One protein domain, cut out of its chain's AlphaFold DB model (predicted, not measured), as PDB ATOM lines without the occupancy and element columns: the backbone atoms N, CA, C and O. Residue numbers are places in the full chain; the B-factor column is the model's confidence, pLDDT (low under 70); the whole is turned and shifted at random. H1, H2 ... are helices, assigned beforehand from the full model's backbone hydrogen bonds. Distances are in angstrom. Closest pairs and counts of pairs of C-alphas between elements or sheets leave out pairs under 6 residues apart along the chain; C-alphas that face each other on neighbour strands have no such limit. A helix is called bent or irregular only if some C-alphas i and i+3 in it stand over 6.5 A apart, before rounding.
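AT A GLANCE: This is residues 248 to 348 of the 782 residues of an uncharacterized protein of Spiroplasma helicoides (UniProt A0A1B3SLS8). Helix H4 is bent into an L; its arm H4b packs on H2 in the core, H3 crosses H2, and H1 packs at the bend. The printed part, 101 residues with four named helices, H1 to H4, is all helix. It is compact: radius of gyration of the C-alphas 13.9 A, spans 37, 30 and 28 A.

IN THESE COORDINATES: H4, residues 321 to 346, one helix by its hydrogen bonds, is bent: C-alphas 329 and 332 are 7.2 A apart. Its arms are H4a, residues 321 to 329, irregular with C-alphas 326 and 329 6.9 A apart, and H4b, residues 332 to 346, which ends at C-alpha 346 at (11.152, 42.967, 29.409). H2 is 267 to 285, 26.4 A long, H3 296 to 311, and H1 248 to 257, from (33.057, 22.659, 37.811).

HOW THE PARTS SIT: H2 touches H4b at a shallow tilt of 31 degrees, closest C-alphas 277 and 333, 4.2 A, and H3, closest 276 and 299, 5.1 A. Every O i to N i+4 pair is within hydrogen-bond range in H1, H2, H3 and H4b; in H4a 2 of 5, and 4 of 6 O i to N i+3.

THE WHOLE: The printed part has no cut; pLDDT is under 70 at 311 and 315 to 325.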
ATOM      1  N   SER A 248      33.840  21.426  37.676       90.31
ATOM      2  CA  SER A 248      33.057  22.659  37.811       90.31
ATOM      3  C   SER A 248      31.721  22.631  37.050       90.31
ATOM      4  O   SER A 248      31.274  23.661  36.534       90.31
ATOM      5  N   GLN A 249      31.073  21.462  36.946       91.00
ATOM      6  CA  GLN A 249      29.846  21.305  36.149       91.00
ATOM      7  C   GLN A 249      28.725  22.239  36.622       91.00
ATOM      8  O   GLN A 249      28.040  22.824  35.790       91.00
ATOM      9  N   ALA A 250      28.582  22.455  37.934       88.19
ATOM     10  CA  ALA A 250      27.587  23.382  38.477       88.19
ATOM     11  C   ALA A 250      27.782  24.812  37.940       88.19
ATOM     12  O   ALA A 250      26.829  25.436  37.479       88.19
ATOM     13  N   LEU A 251      29.020  25.318  37.922       89.56
ATOM     14  CA  LEU A 251      29.334  26.639  37.363       89.56
ATOM     15  C   LEU A 251      29.073  26.698  35.850       89.56
ATOM     16  O   LEU A 251      28.536  27.693  35.361       89.56
ATOM     17  N   LYS A 252      29.403  25.631  35.111       92.06
ATOM     18  CA  LYS A 252      29.125  25.526  33.666       92.06
ATOM     19  C   LYS A 252      27.623  25.511  33.370       92.06
ATOM     20  O   LYS A 252      27.185  26.166  32.423       92.06
ATOM     21  N   ASP A 253      26.833  24.820  34.189       90.31
ATOM     22  CA  ASP A 253      25.376  24.754  34.060       90.31
ATOM     23  C   ASP A 253      24.725  26.113  34.355       90.31
ATOM     24  O   ASP A 253      23.845  26.547  33.609       90.31
ATOM     25  N   ILE A 254      25.183  26.824  35.394       89.94
ATOM     26  CA  ILE A 254      24.705  28.181  35.711       89.94
ATOM     27  C   ILE A 254      25.110  29.163  34.606       89.94
ATOM     28  O   ILE A 254      24.286  29.954  34.156       89.94
ATOM     29  N   SER A 255      26.347  29.091  34.116       90.94
ATOM     30  CA  SER A 255      26.794  29.926  33.000       90.94
ATOM     31  C   SER A 255      25.959  29.687  31.737       90.94
ATOM     32  O   SER A 255      25.472  30.628  31.112       90.94
ATOM     33  N   SER A 256      25.698  28.421  31.399       92.50
ATOM     34  CA  SER A 256      24.854  28.056  30.255       92.50
ATOM     35  C   SER A 256      23.416  28.563  30.417       92.50
ATOM     36  O   SER A 256      22.792  28.981  29.445       92.50
ATOM     37  N   ALA A 257      22.894  28.584  31.647       93.25
ATOM     38  CA  ALA A 257      21.573  29.122  31.959       93.25
ATOM     39  C   ALA A 257      21.436  30.634  31.704       93.25
ATOM     40  O   ALA A 257      20.326  31.118  31.450       93.25
ATOM     41  N   LEU A 258      22.548  31.372  31.734       92.56
ATOM     42  CA  LEU A 258      22.600  32.806  31.450       92.56
ATOM     43  C   LEU A 258      22.633  33.140  29.953       92.56
ATOM     44  O   LEU A 258      22.664  34.316  29.607       92.56
ATOM     45  N   ASN A 259      22.577  32.148  29.058       92.50
ATOM     46  CA  ASN A 259      22.549  32.359  27.610       92.50
ATOM     47  C   ASN A 259      21.249  31.849  26.969       92.50
ATOM     48  O   ASN A 259      20.515  31.041  27.543       92.50
ATOM     49  N   PHE A 260      20.935  32.339  25.771       92.56
ATOM     50  CA  PHE A 260      19.975  31.665  24.901       92.56
ATOM     51  C   PHE A 260      20.613  30.418  24.296       92.56
ATOM     52  O   PHE A 260      21.784  30.437  23.908       92.56
ATOM     53  N   ASP A 261      19.831  29.355  24.151       89.38
ATOM     54  CA  ASP A 261      20.270  28.195  23.392       89.38
ATOM     55  C   ASP A 261      20.362  28.563  21.902       89.38
ATOM     56  O   ASP A 261      19.670  29.458  21.393       89.38
ATOM     57  N   SER A 262      21.198  27.834  21.161       86.12
ATOM     58  CA  SER A 262      21.317  27.996  19.706       86.12
ATOM     59  C   SER A 262      19.973  27.824  18.989       86.12
ATOM     60  O   SER A 262      19.721  28.491  17.989       86.12
ATOM     61  N   ASN A 263      19.090  26.993  19.547       90.62
ATOM     62  CA  ASN A 263      17.765  26.692  19.009       90.62
ATOM     63  C   ASN A 263      16.658  27.653  19.488       90.62
ATOM     64  O   ASN A 263      15.503  27.461  19.122       90.62
ATOM     65  N   ASP A 264      16.979  28.674  20.291       93.38
ATOM     66  CA  ASP A 264      15.989  29.634  20.801       93.38
ATOM     67  C   ASP A 264      15.685  30.732  19.771       93.38
ATOM     68  O   ASP A 264      16.178  31.853  19.894       93.38
ATOM     69  N   TYR A 265      14.931  30.442  18.713       92.25
ATOM     70  CA  TYR A 265      14.628  31.452  17.687       92.25
ATOM     71  C   TYR A 265      13.574  32.458  18.157       92.25
ATOM     72  O   TYR A 265      13.653  33.647  17.840       92.25
ATOM     73  N   THR A 266      12.606  31.982  18.936       94.19
ATOM     74  CA  THR A 266      11.481  32.751  19.474       94.19
ATOM     75  C   THR A 266      11.424  32.645  20.997       94.19
ATOM     76  O   THR A 266      12.043  31.763  21.601       94.19
ATOM     77  N   TYR A 267      10.628  33.499  21.647       93.12
ATOM     78  CA  TYR A 267      10.362  33.336  23.079       93.12
ATOM     79  C   TYR A 267       9.591  32.044  23.384       93.12
ATOM     80  O   TYR A 267       9.739  31.509  24.479       93.12
ATOM     81  N   VAL A 268       8.833  31.479  22.432       91.88
ATOM     82  CA  VAL A 268       8.225  30.147  22.614       91.88
ATOM     83  C   VAL A 268       9.296  29.091  22.887       91.88
ATOM     84  O   VAL A 268       9.173  28.340  23.854       91.88
ATOM     85  N   ASP A 269      10.351  29.073  22.076       93.62
ATOM     86  CA  ASP A 269      11.441  28.100  22.186       93.62
ATOM     87  C   ASP A 269      12.184  28.269  23.518       93.62
ATOM     88  O   ASP A 269      12.279  27.328  24.313       93.62
ATOM     89  N   ALA A 270      12.601  29.506  23.814       95.06
ATOM     90  CA  ALA A 270      13.341  29.831  25.028       95.06
ATOM     91  C   ALA A 270      12.557  29.454  26.295       95.06
ATOM     92  O   ALA A 270      13.106  28.835  27.214       95.06
ATOM     93  N   ILE A 271      11.260  29.785  26.355       93.38
ATOM     94  CA  ILE A 271      10.436  29.489  27.533       93.38
ATOM     95  C   ILE A 271      10.263  27.970  27.680       93.38
ATOM     96  O   ILE A 271      10.431  27.453  28.787       93.38
ATOM     97  N   GLN A 272       9.993  27.232  26.597       93.81
ATOM     98  CA  GLN A 272       9.870  25.771  26.654       93.81
ATOM     99  C   GLN A 272      11.160  25.098  27.141       93.81
ATOM    100  O   GLN A 272      11.103  24.253  28.041       93.81
ATOM    101  N   HIS A 273      12.322  25.490  26.608       94.94
ATOM    102  CA  HIS A 273      13.615  24.981  27.072       94.94
ATOM    103  C   HIS A 273      13.876  25.338  28.540       94.94
ATOM    104  O   HIS A 273      14.360  24.498  29.304       94.94
ATOM    105  N   SER A 274      13.497  26.544  28.971       95.19
ATOM    106  CA  SER A 274      13.624  26.967  30.368       95.19
ATOM    107  C   SER A 274      12.732  26.157  31.324       95.19
ATOM    108  O   SER A 274      13.157  25.825  32.426       95.19
ATOM    109  N   ILE A 275      11.536  25.744  30.890       94.12
ATOM    110  CA  ILE A 275      10.620  24.897  31.671       94.12
ATOM    111  C   ILE A 275      11.140  23.467  31.790       94.12
ATOM    112  O   ILE A 275      11.031  22.858  32.854       94.12
ATOM    113  N   ILE A 276      11.742  22.929  30.725       95.06
ATOM    114  CA  ILE A 276      12.436  21.637  30.784       95.06
ATOM    115  C   ILE A 276      13.568  21.702  31.813       95.06
ATOM    116  O   ILE A 276      13.702  20.790  32.630       95.06
ATOM    117  N   ALA A 277      14.355  22.781  31.795       94.06
ATOM    118  CA  ALA A 277      15.437  22.989  32.747       94.06
ATOM    119  C   ALA A 277      14.911  23.106  34.188       94.06
ATOM    120  O   ALA A 277      15.386  22.380  35.059       94.06
ATOM    121  N   LEU A 278      13.869  23.912  34.424       94.50
ATOM    122  CA  LEU A 278      13.216  24.045  35.730       94.50
ATOM    123  C   LEU A 278      12.716  22.699  36.262       94.50
ATOM    124  O   LEU A 278      12.980  22.350  37.409       94.50
ATOM    125  N   ALA A 279      12.010  21.923  35.437       93.81
ATOM    126  CA  ALA A 279      11.466  20.633  35.847       93.81
ATOM    127  C   ALA A 279      12.577  19.652  36.257       93.81
ATOM    128  O   ALA A 279      12.446  18.955  37.264       93.81
ATOM    129  N   LYS A 280      13.691  19.622  35.511       94.19
ATOM    130  CA  LYS A 280      14.867  18.813  35.863       94.19
ATOM    131  C   LYS A 280      15.502  19.287  37.168       94.19
ATOM    132  O   LYS A 280      15.791  18.449  38.017       94.19
ATOM    133  N   SER A 281      15.665  20.595  37.346       91.19
ATOM    134  CA  SER A 281      16.210  21.192  38.567       91.19
ATOM    135  C   SER A 281      15.381  20.849  39.797       91.19
ATOM    136  O   SER A 281      15.915  20.315  40.763       91.19
ATOM    137  N   VAL A 282      14.067  21.081  39.747       89.25
ATOM    138  CA  VAL A 282      13.189  20.840  40.897       89.25
ATOM    139  C   VAL A 282      13.084  19.347  41.219       89.25
ATOM    140  O   VAL A 282      13.107  18.980  42.389       89.25
ATOM    141  N   ASN A 283      13.036  18.458  40.220       89.75
ATOM    142  CA  ASN A 283      13.110  17.019  40.495       89.75
ATOM    143  C   ASN A 283      14.470  16.612  41.077       89.75
ATOM    144  O   ASN A 283      14.501  15.811  42.008       89.75
ATOM    145  N   GLY A 284      15.568  17.185  40.576       87.56
ATOM    146  CA  GLY A 284      16.919  16.941  41.081       87.56
ATOM    147  C   GLY A 284      17.084  17.341  42.547       87.56
ATOM    148  O   GLY A 284      17.557  16.532  43.340       87.56
ATOM    149  N   MET A 285      16.605  18.530  42.931       84.56
ATOM    150  CA  MET A 285      16.597  19.007  44.326       84.56
ATOM    151  C   MET A 285      15.826  18.077  45.264       84.56
ATOM    152  O   MET A 285      16.142  17.959  46.439       84.56
ATOM    153  N   ARG A 286      14.832  17.368  44.729       84.06
ATOM    154  CA  ARG A 286      14.004  16.408  45.463       84.06
ATOM    155  C   ARG A 286      14.520  14.973  45.385       84.06
ATOM    156  O   ARG A 286      13.782  14.046  45.717       84.06
ATOM    157  N   ASN A 287      15.732  14.774  44.866       84.19
ATOM    158  CA  ASN A 287      16.326  13.462  44.613       84.19
ATOM    159  C   ASN A 287      15.428  12.530  43.769       84.19
ATOM    160  O   ASN A 287      15.477  11.307  43.897       84.19
ATOM    161  N   LYS A 288      14.599  13.097  42.880       87.06
ATOM    162  CA  LYS A 288      13.788  12.354  41.908       87.06
ATOM    163  C   LYS A 288      14.510  12.269  40.565       87.06
ATOM    164  O   LYS A 288      15.202  13.193  40.144       87.06
ATOM    165  N   SER A 289      14.296  11.164  39.852       86.44
ATOM    166  CA  SER A 289      14.871  10.970  38.519       86.44
ATOM    167  C   SER A 289      14.439  12.069  37.539       86.44
ATOM    168  O   SER A 289      13.264  12.442  37.460       86.44
ATOM    169  N   THR A 290      15.394  12.552  36.746       90.44
ATOM    170  CA  THR A 290      15.189  13.557  35.693       90.44
ATOM    171  C   THR A 290      15.118  12.944  34.290       90.44
ATOM    172  O   THR A 290      14.776  13.639  33.333       90.44
ATOM    173  N   THR A 291      15.375  11.636  34.140       90.25
ATOM    174  CA  THR A 291      15.455  10.949  32.832       90.25
ATOM    175  C   THR A 291      14.121  10.896  32.081       90.25
ATOM    176  O   THR A 291      14.096  10.805  30.851       90.25
ATOM    177  N   GLY A 292      13.001  10.987  32.806       87.94
ATOM    178  CA  GLY A 292      11.654  11.074  32.237       87.94
ATOM    179  C   GLY A 292      11.301  12.447  31.648       87.94
ATOM    180  O   GLY A 292      10.329  12.551  30.905       87.94
ATOM    181  N   ILE A 293      12.087  13.491  31.934       92.88
ATOM    182  CA  ILE A 293      11.831  14.869  31.493       92.88
ATOM    183  C   ILE A 293      12.591  15.119  30.186       92.88
ATOM    184  O   ILE A 293      13.742  15.561  30.178       92.88
ATOM    185  N   LYS A 294      11.943  14.795  29.063       91.69
ATOM    186  CA  LYS A 294      12.561  14.814  27.724       91.69
ATOM    187  C   LYS A 294      12.152  16.014  26.880       91.69
ATOM    188  O   LYS A 294      12.919  16.460  26.038       91.69
ATOM    189  N   ASN A 295      10.940  16.509  27.083       91.88
ATOM    190  CA  ASN A 295      10.342  17.575  26.289       91.88
ATOM    191  C   ASN A 295       9.416  18.447  27.145       91.88
ATOM    192  O   ASN A 295       9.127  18.124  28.302       91.88
ATOM    193  N   PHE A 296       8.924  19.529  26.547       91.00
ATOM    194  CA  PHE A 296       8.061  20.503  27.206       91.00
ATOM    195  C   PHE A 296       6.803  19.881  27.845       91.00
ATOM    196  O   PHE A 296       6.411  20.280  28.940       91.00
ATOM    197  N   ASP A 297       6.199  18.862  27.223       89.62
ATOM    198  CA  ASP A 297       5.007  18.199  27.768       89.62
ATOM    199  C   ASP A 297       5.317  17.409  29.047       89.62
ATOM    200  O   ASP A 297       4.688  17.625  30.083       89.62
ATOM    201  N   SER A 298       6.345  16.554  28.998       92.50
ATOM    202  CA  SER A 298       6.813  15.791  30.163       92.50
ATOM    203  C   SER A 298       7.294  16.699  31.303       92.50
ATOM    204  O   SER A 298       7.042  16.405  32.469       92.50
ATOM    205  N   ALA A 299       7.925  17.832  30.973       93.25
ATOM    206  CA  ALA A 299       8.343  18.839  31.941       93.25
ATOM    207  C   ALA A 299       7.145  19.526  32.609       93.25
ATOM    208  O   ALA A 299       7.103  19.639  33.831       93.25
ATOM    209  N   SER A 300       6.143  19.924  31.824       90.88
ATOM    210  CA  SER A 300       4.940  20.584  32.343       90.88
ATOM    211  C   SER A 300       4.132  19.665  33.261       90.88
ATOM    212  O   SER A 300       3.670  20.110  34.308       90.88
ATOM    213  N   LYS A 301       4.015  18.374  32.912       90.31
ATOM    214  CA  LYS A 301       3.412  17.347  33.780       90.31
ATOM    215  C   LYS A 301       4.180  17.187  35.088       90.31
ATOM    216  O   LYS A 301       3.580  17.237  36.156       90.31
ATOM    217  N   ALA A 302       5.507  17.057  35.015       91.81
ATOM    218  CA  ALA A 302       6.349  16.944  36.204       91.81
ATOM    219  C   ALA A 302       6.184  18.155  37.140       91.81
ATOM    220  O   ALA A 302       6.046  17.982  38.349       91.81
ATOM    221  N   LEU A 303       6.120  19.371  36.588       90.38
ATOM    222  CA  LEU A 303       5.853  20.583  37.368       90.38
ATOM    223  C   LEU A 303       4.432  20.620  37.945       90.38
ATOM    224  O   LEU A 303       4.262  21.065  39.076       90.38
ATOM    225  N   GLY A 304       3.423  20.123  37.225       87.56
ATOM    226  CA  GLY A 304       2.064  19.964  37.753       87.56
ATOM    227  C   GLY A 304       2.030  19.092  39.014       87.56
ATOM    228  O   GLY A 304       1.461  19.497  40.030       87.56
ATOM    229  N   VAL A 305       2.735  17.954  38.983       89.12
ATOM    230  CA  VAL A 305       2.894  17.049  40.135       89.12
ATOM    231  C   VAL A 305       3.620  17.743  41.289       89.12
ATOM    232  O   VAL A 305       3.147  17.695  42.422       89.12
ATOM    233  N   VAL A 306       4.725  18.446  41.010       86.25
ATOM    234  CA  VAL A 306       5.461  19.237  42.015       86.25
ATOM    235  C   VAL A 306       4.542  20.259  42.692       86.25
ATOM    236  O   VAL A 306       4.522  20.348  43.916       86.25
ATOM    237  N   LEU A 307       3.756  21.019  41.922       83.94
ATOM    238  CA  LEU A 307       2.840  22.034  42.455       83.94
ATOM    239  C   LEU A 307       1.730  21.426  43.325       83.94
ATOM    240  O   LEU A 307       1.321  22.035  44.320       83.94
ATOM    241  N   LYS A 308       1.251  20.227  42.973       81.69
ATOM    242  CA  LYS A 308       0.315  19.468  43.807       81.69
ATOM    243  C   LYS A 308       0.969  19.013  45.100       81.69
ATOM    244  O   LYS A 308       0.419  19.256  46.161       81.69
ATOM    245  N   GLU A 309       2.137  18.392  45.030       81.38
ATOM    246  CA  GLU A 309       2.845  17.904  46.214       81.38
ATOM    247  C   GLU A 309       3.224  19.049  47.173       81.38
ATOM    248  O   GLU A 309       3.132  18.868  48.383       81.38
ATOM    249  N   LEU A 310       3.554  20.239  46.657       75.31
ATOM    250  CA  LEU A 310       3.718  21.456  47.464       75.31
ATOM    251  C   LEU A 310       2.403  21.909  48.108       75.31
ATOM    252  O   LEU A 310       2.377  22.266  49.278       75.31
ATOM    253  N   THR A 311       1.298  21.886  47.355       69.19
ATOM    254  CA  THR A 311      -0.033  22.227  47.891       69.19
ATOM    255  C   THR A 311      -0.478  21.244  48.975       69.19
ATOM    256  O   THR A 311      -1.094  21.661  49.949       69.19
ATOM    257  N   ASP A 312      -0.163  19.962  48.805       73.38
ATOM    258  CA  ASP A 312      -0.466  18.892  49.755       73.38
ATOM    259  C   ASP A 312       0.473  18.922  50.984       73.38
ATOM    260  O   ASP A 312       0.321  18.084  51.869       73.38
ATOM    261  N   GLY A 313       1.478  19.811  51.026       70.88
ATOM    262  CA  GLY A 313       2.495  19.853  52.085       70.88
ATOM    263  C   GLY A 313       3.466  18.663  52.083       70.88
ATOM    264  O   GLY A 313       4.192  18.454  53.046       70.88
ATOM    265  N   LYS A 314       3.495  17.863  51.008       76.44
ATOM    266  CA  LYS A 314       4.363  16.677  50.863       76.44
ATOM    267  C   LYS A 314       5.802  17.024  50.503       76.44
ATOM    268  O   LYS A 314       6.681  16.173  50.602       76.44
ATOM    269  N   ILE A 315       6.021  18.234  50.002       68.94
ATOM    270  CA  ILE A 315       7.345  18.806  49.782       68.94
ATOM    271  C   ILE A 315       7.409  20.076  50.618       68.94
ATOM    272  O   ILE A 315       6.594  20.977  50.426       68.94
ATOM    273  N   SER A 316       8.409  20.158  51.481       65.19
ATOM    274  CA  SER A 316       8.976  21.411  51.956       65.19
ATOM    275  C   SER A 316      10.378  21.534  51.367       65.19
ATOM    276  O   SER A 316      11.055  20.531  51.130       65.19
ATOM    277  N   PHE A 317      10.797  22.758  51.068       57.03
ATOM    278  CA  PHE A 317      12.214  23.031  50.879       57.03
ATOM    279  C   PHE A 317      12.762  23.314  52.274       57.03
ATOM    280  O   PHE A 317      12.233  24.181  52.968       57.03
ATOM    281  N   ASP A 318      13.696  22.477  52.713       51.56
ATOM    282  CA  ASP A 318      14.279  22.547  54.049       51.56
ATOM    283  C   ASP A 318      15.057  23.861  54.230       51.56
ATOM    284  O   ASP A 318      15.641  24.373  53.275       51.56
ATOM    285  N   ASN A 319      15.068  24.390  55.454       49.88
ATOM    286  CA  ASN A 319      15.846  25.576  55.817       49.88
ATOM    287  C   ASN A 319      17.259  25.211  56.304       49.88
ATOM    288  O   ASN A 319      18.025  26.109  56.655       49.88
ATOM    289  N   ASP A 320      17.629  23.922  56.325       60.44
ATOM    290  CA  ASP A 320      19.011  23.518  56.592       60.44
ATOM    291  C   ASP A 320      19.950  24.061  55.500       60.44
ATOM    292  O   ASP A 320      19.902  23.680  54.322       60.44
ATOM    293  N   ILE A 321      20.832  24.965  55.922       57.19
ATOM    294  CA  ILE A 321      21.827  25.631  55.085       57.19
ATOM    295  C   ILE A 321      22.783  24.608  54.459       57.19
ATOM    296  O   ILE A 321      23.092  24.712  53.271       57.19
ATOM    297  N   LYS A 322      23.227  23.583  55.203       65.38
ATOM    298  CA  LYS A 322      24.191  22.595  54.684       65.38
ATOM    299  C   LYS A 322      23.579  21.759  53.568       65.38
ATOM    300  O   LYS A 322      24.244  21.492  52.565       65.38
ATOM    301  N   GLU A 323      22.319  21.362  53.716       69.38
ATOM    302  CA  GLU A 323      21.621  20.602  52.679       69.38
ATOM    303  C   GLU A 323      21.257  21.484  51.478       69.38
ATOM    304  O   GLU A 323      21.435  21.069  50.330       69.38
ATOM    305  N   SER A 324      20.870  22.740  51.719       67.31
ATOM    306  CA  SER A 324      20.615  23.732  50.668       67.31
ATOM    307  C   SER A 324      21.852  23.986  49.794       67.31
ATOM    308  O   SER A 324      21.748  24.048  48.567       67.31
ATOM    309  N   LEU A 325      23.049  24.046  50.387       68.25
ATOM    310  CA  LEU A 325      24.296  24.265  49.644       68.25
ATOM    311  C   LEU A 325      24.647  23.099  48.703       68.25
ATOM    312  O   LEU A 325      25.159  23.330  47.608       68.25
ATOM    313  N   LYS A 326      24.292  21.852  49.044       74.19
ATOM    314  CA  LYS A 326      24.475  20.696  48.138       74.19
ATOM    315  C   LYS A 326      23.549  20.744  46.921       74.19
ATOM    316  O   LYS A 326      23.826  20.109  45.896       74.19
ATOM    317  N   GLN A 327      22.439  21.473  47.020       78.31
ATOM    318  CA  GLN A 327      21.453  21.609  45.950       78.31
ATOM    319  C   GLN A 327      21.841  22.665  44.905       78.31
ATOM    320  O   GLN A 327      21.217  22.711  43.842       78.31
ATOM    321  N   VAL A 328      22.907  23.446  45.133       75.81
ATOM    322  CA  VAL A 328      23.415  24.472  44.197       75.81
ATOM    323  C   VAL A 328      23.683  23.901  42.802       75.81
ATOM    324  O   VAL A 328      23.403  24.561  41.805       75.81
ATOM    325  N   LYS A 329      24.107  22.637  42.690       80.25
ATOM    326  CA  LYS A 329      24.286  21.955  41.392       80.25
ATOM    327  C   LYS A 329      23.019  21.885  40.528       80.25
ATOM    328  O   LYS A 329      23.109  21.675  39.326       80.25
ATOM    329  N   TYR A 330      21.836  22.061  41.116       83.94
ATOM    330  CA  TYR A 330      20.562  22.073  40.401       83.94
ATOM    331  C   TYR A 330      20.049  23.487  40.102       83.94
ATOM    332  O   TYR A 330      19.029  23.621  39.428       83.94
ATOM    333  N   ILE A 331      20.717  24.554  40.550       83.00
ATOM    334  CA  ILE A 331      20.183  25.921  40.451       83.00
ATOM    335  C   ILE A 331      20.136  26.457  39.011       83.00
ATOM    336  O   ILE A 331      19.271  27.273  38.693       83.00
ATOM    337  N   GLY A 332      20.996  25.962  38.113       85.88
ATOM    338  CA  GLY A 332      21.094  26.453  36.732       85.88
ATOM    339  C   GLY A 332      19.754  26.453  35.986       85.88
ATOM    340  O   GLY A 332      19.392  27.444  35.358       85.88
ATOM    341  N   GLY A 333      18.941  25.399  36.112       87.44
ATOM    342  CA  GLY A 333      17.625  25.367  35.459       87.44
ATOM    343  C   GLY A 333      16.605  26.352  36.038       87.44
ATOM    344  O   GLY A 333      15.765  26.855  35.293       87.44
ATOM    345  N   ILE A 334      16.713  26.700  37.325       88.56
ATOM    346  CA  ILE A 334      15.906  27.763  37.945       88.56
ATOM    347  C   ILE A 334      16.358  29.126  37.422       88.56
ATOM    348  O   ILE A 334      15.519  29.919  36.997       88.56
ATOM    349  N   VAL A 335      17.672  29.373  37.376       87.75
ATOM    350  CA  VAL A 335      18.249  30.607  36.815       87.75
ATOM    351  C   VAL A 335      17.788  30.803  35.373       87.75
ATOM    352  O   VAL A 335      17.306  31.882  35.033       87.75
ATOM    353  N   LYS A 336      17.840  29.752  34.542       93.25
ATOM    354  CA  LYS A 336      17.384  29.807  33.144       93.25
ATOM    355  C   LYS A 336      15.913  30.197  33.046       93.25
ATOM    356  O   LYS A 336      15.560  31.064  32.252       93.25
ATOM    357  N   PHE A 337      15.058  29.573  33.855       93.25
ATOM    358  CA  PHE A 337      13.628  29.875  33.901       93.25
ATOM    359  C   PHE A 337      13.343  31.324  34.296       93.25
ATOM    360  O   PHE A 337      12.606  32.017  33.597       93.25
ATOM    361  N   VAL A 338      13.958  31.794  35.383       90.06
ATOM    362  CA  VAL A 338      13.775  33.160  35.885       90.06
ATOM    363  C   VAL A 338      14.287  34.183  34.870       90.06
ATOM    364  O   VAL A 338      13.562  35.117  34.532       90.06
ATOM    365  N   ARG A 339      15.490  33.974  34.321       92.56
ATOM    366  CA  ARG A 339      16.076  34.835  33.289       92.56
ATOM    367  C   ARG A 339      15.174  34.932  32.063       92.56
ATOM    368  O   ARG A 339      14.836  36.034  31.651       92.56
ATOM    369  N   VAL A 340      14.777  33.800  31.479       94.12
ATOM    370  CA  VAL A 340      13.953  33.796  30.260       94.12
ATOM    371  C   VAL A 340      12.592  34.447  30.512       94.12
ATOM    372  O   VAL A 340      12.123  35.207  29.667       94.12
ATOM    373  N   MET A 341      11.981  34.214  31.679       93.00
ATOM    374  CA  MET A 341      10.737  34.882  32.070       93.00
ATOM    375  C   MET A 341      10.915  36.404  32.133       93.00
ATOM    376  O   MET A 341      10.092  37.130  31.577       93.00
ATOM    377  N   PHE A 342      11.986  36.894  32.765       92.06
ATOM    378  CA  PHE A 342      12.259  38.329  32.828       92.06
ATOM    379  C   PHE A 342      12.579  38.926  31.461       92.06
ATOM    380  O   PHE A 342      12.010  39.956  31.133       92.06
ATOM    381  N   LEU A 343      13.398  38.273  30.633       93.88
ATOM    382  CA  LEU A 343      13.690  38.735  29.270       93.88
ATOM    383  C   LEU A 343      12.431  38.784  28.398       93.88
ATOM    384  O   LEU A 343      12.284  39.680  27.569       93.88
ATOM    385  N   TYR A 344      11.515  37.830  28.576       94.00
ATOM    386  CA  TYR A 344      10.247  37.833  27.857       94.00
ATOM    387  C   TYR A 344       9.333  38.969  28.322       94.00
ATOM    388  O   TYR A 344       8.798  39.700  27.493       94.00
ATOM    389  N   LEU A 345       9.192  39.177  29.632       93.19
ATOM    390  CA  LEU A 345       8.448  40.319  30.162       93.19
ATOM    391  C   LEU A 345       9.077  41.652  29.721       93.19
ATOM    392  O   LEU A 345       8.363  42.576  29.338       93.19
ATOM    393  N   ASP A 346      10.410  41.748  29.737       93.44
ATOM    394  CA  ASP A 346      11.152  42.967  29.409       93.44
ATOM    395  C   ASP A 346      11.100  43.330  27.921       93.44
ATOM    396  O   ASP A 346      11.314  44.489  27.567       93.44
ATOM    397  N   SER A 347      10.747  42.375  27.058       93.69
ATOM    398  CA  SER A 347      10.569  42.610  25.623       93.69
ATOM    399  C   SER A 347       9.412  43.564  25.286       93.69
ATOM    400  O   SER A 347       9.388  44.124  24.189       93.69
ATOM    401  N   PHE A 348       8.490  43.797  26.228       94.19
ATOM    402  CA  PHE A 348       7.430  44.802  26.127       94.19
ATOM    403  C   PHE A 348       7.916  46.159  26.658       94.19
ATOM    404  O   PHE A 348       8.643  46.236  27.657       94.19
TER     405      PHE A 348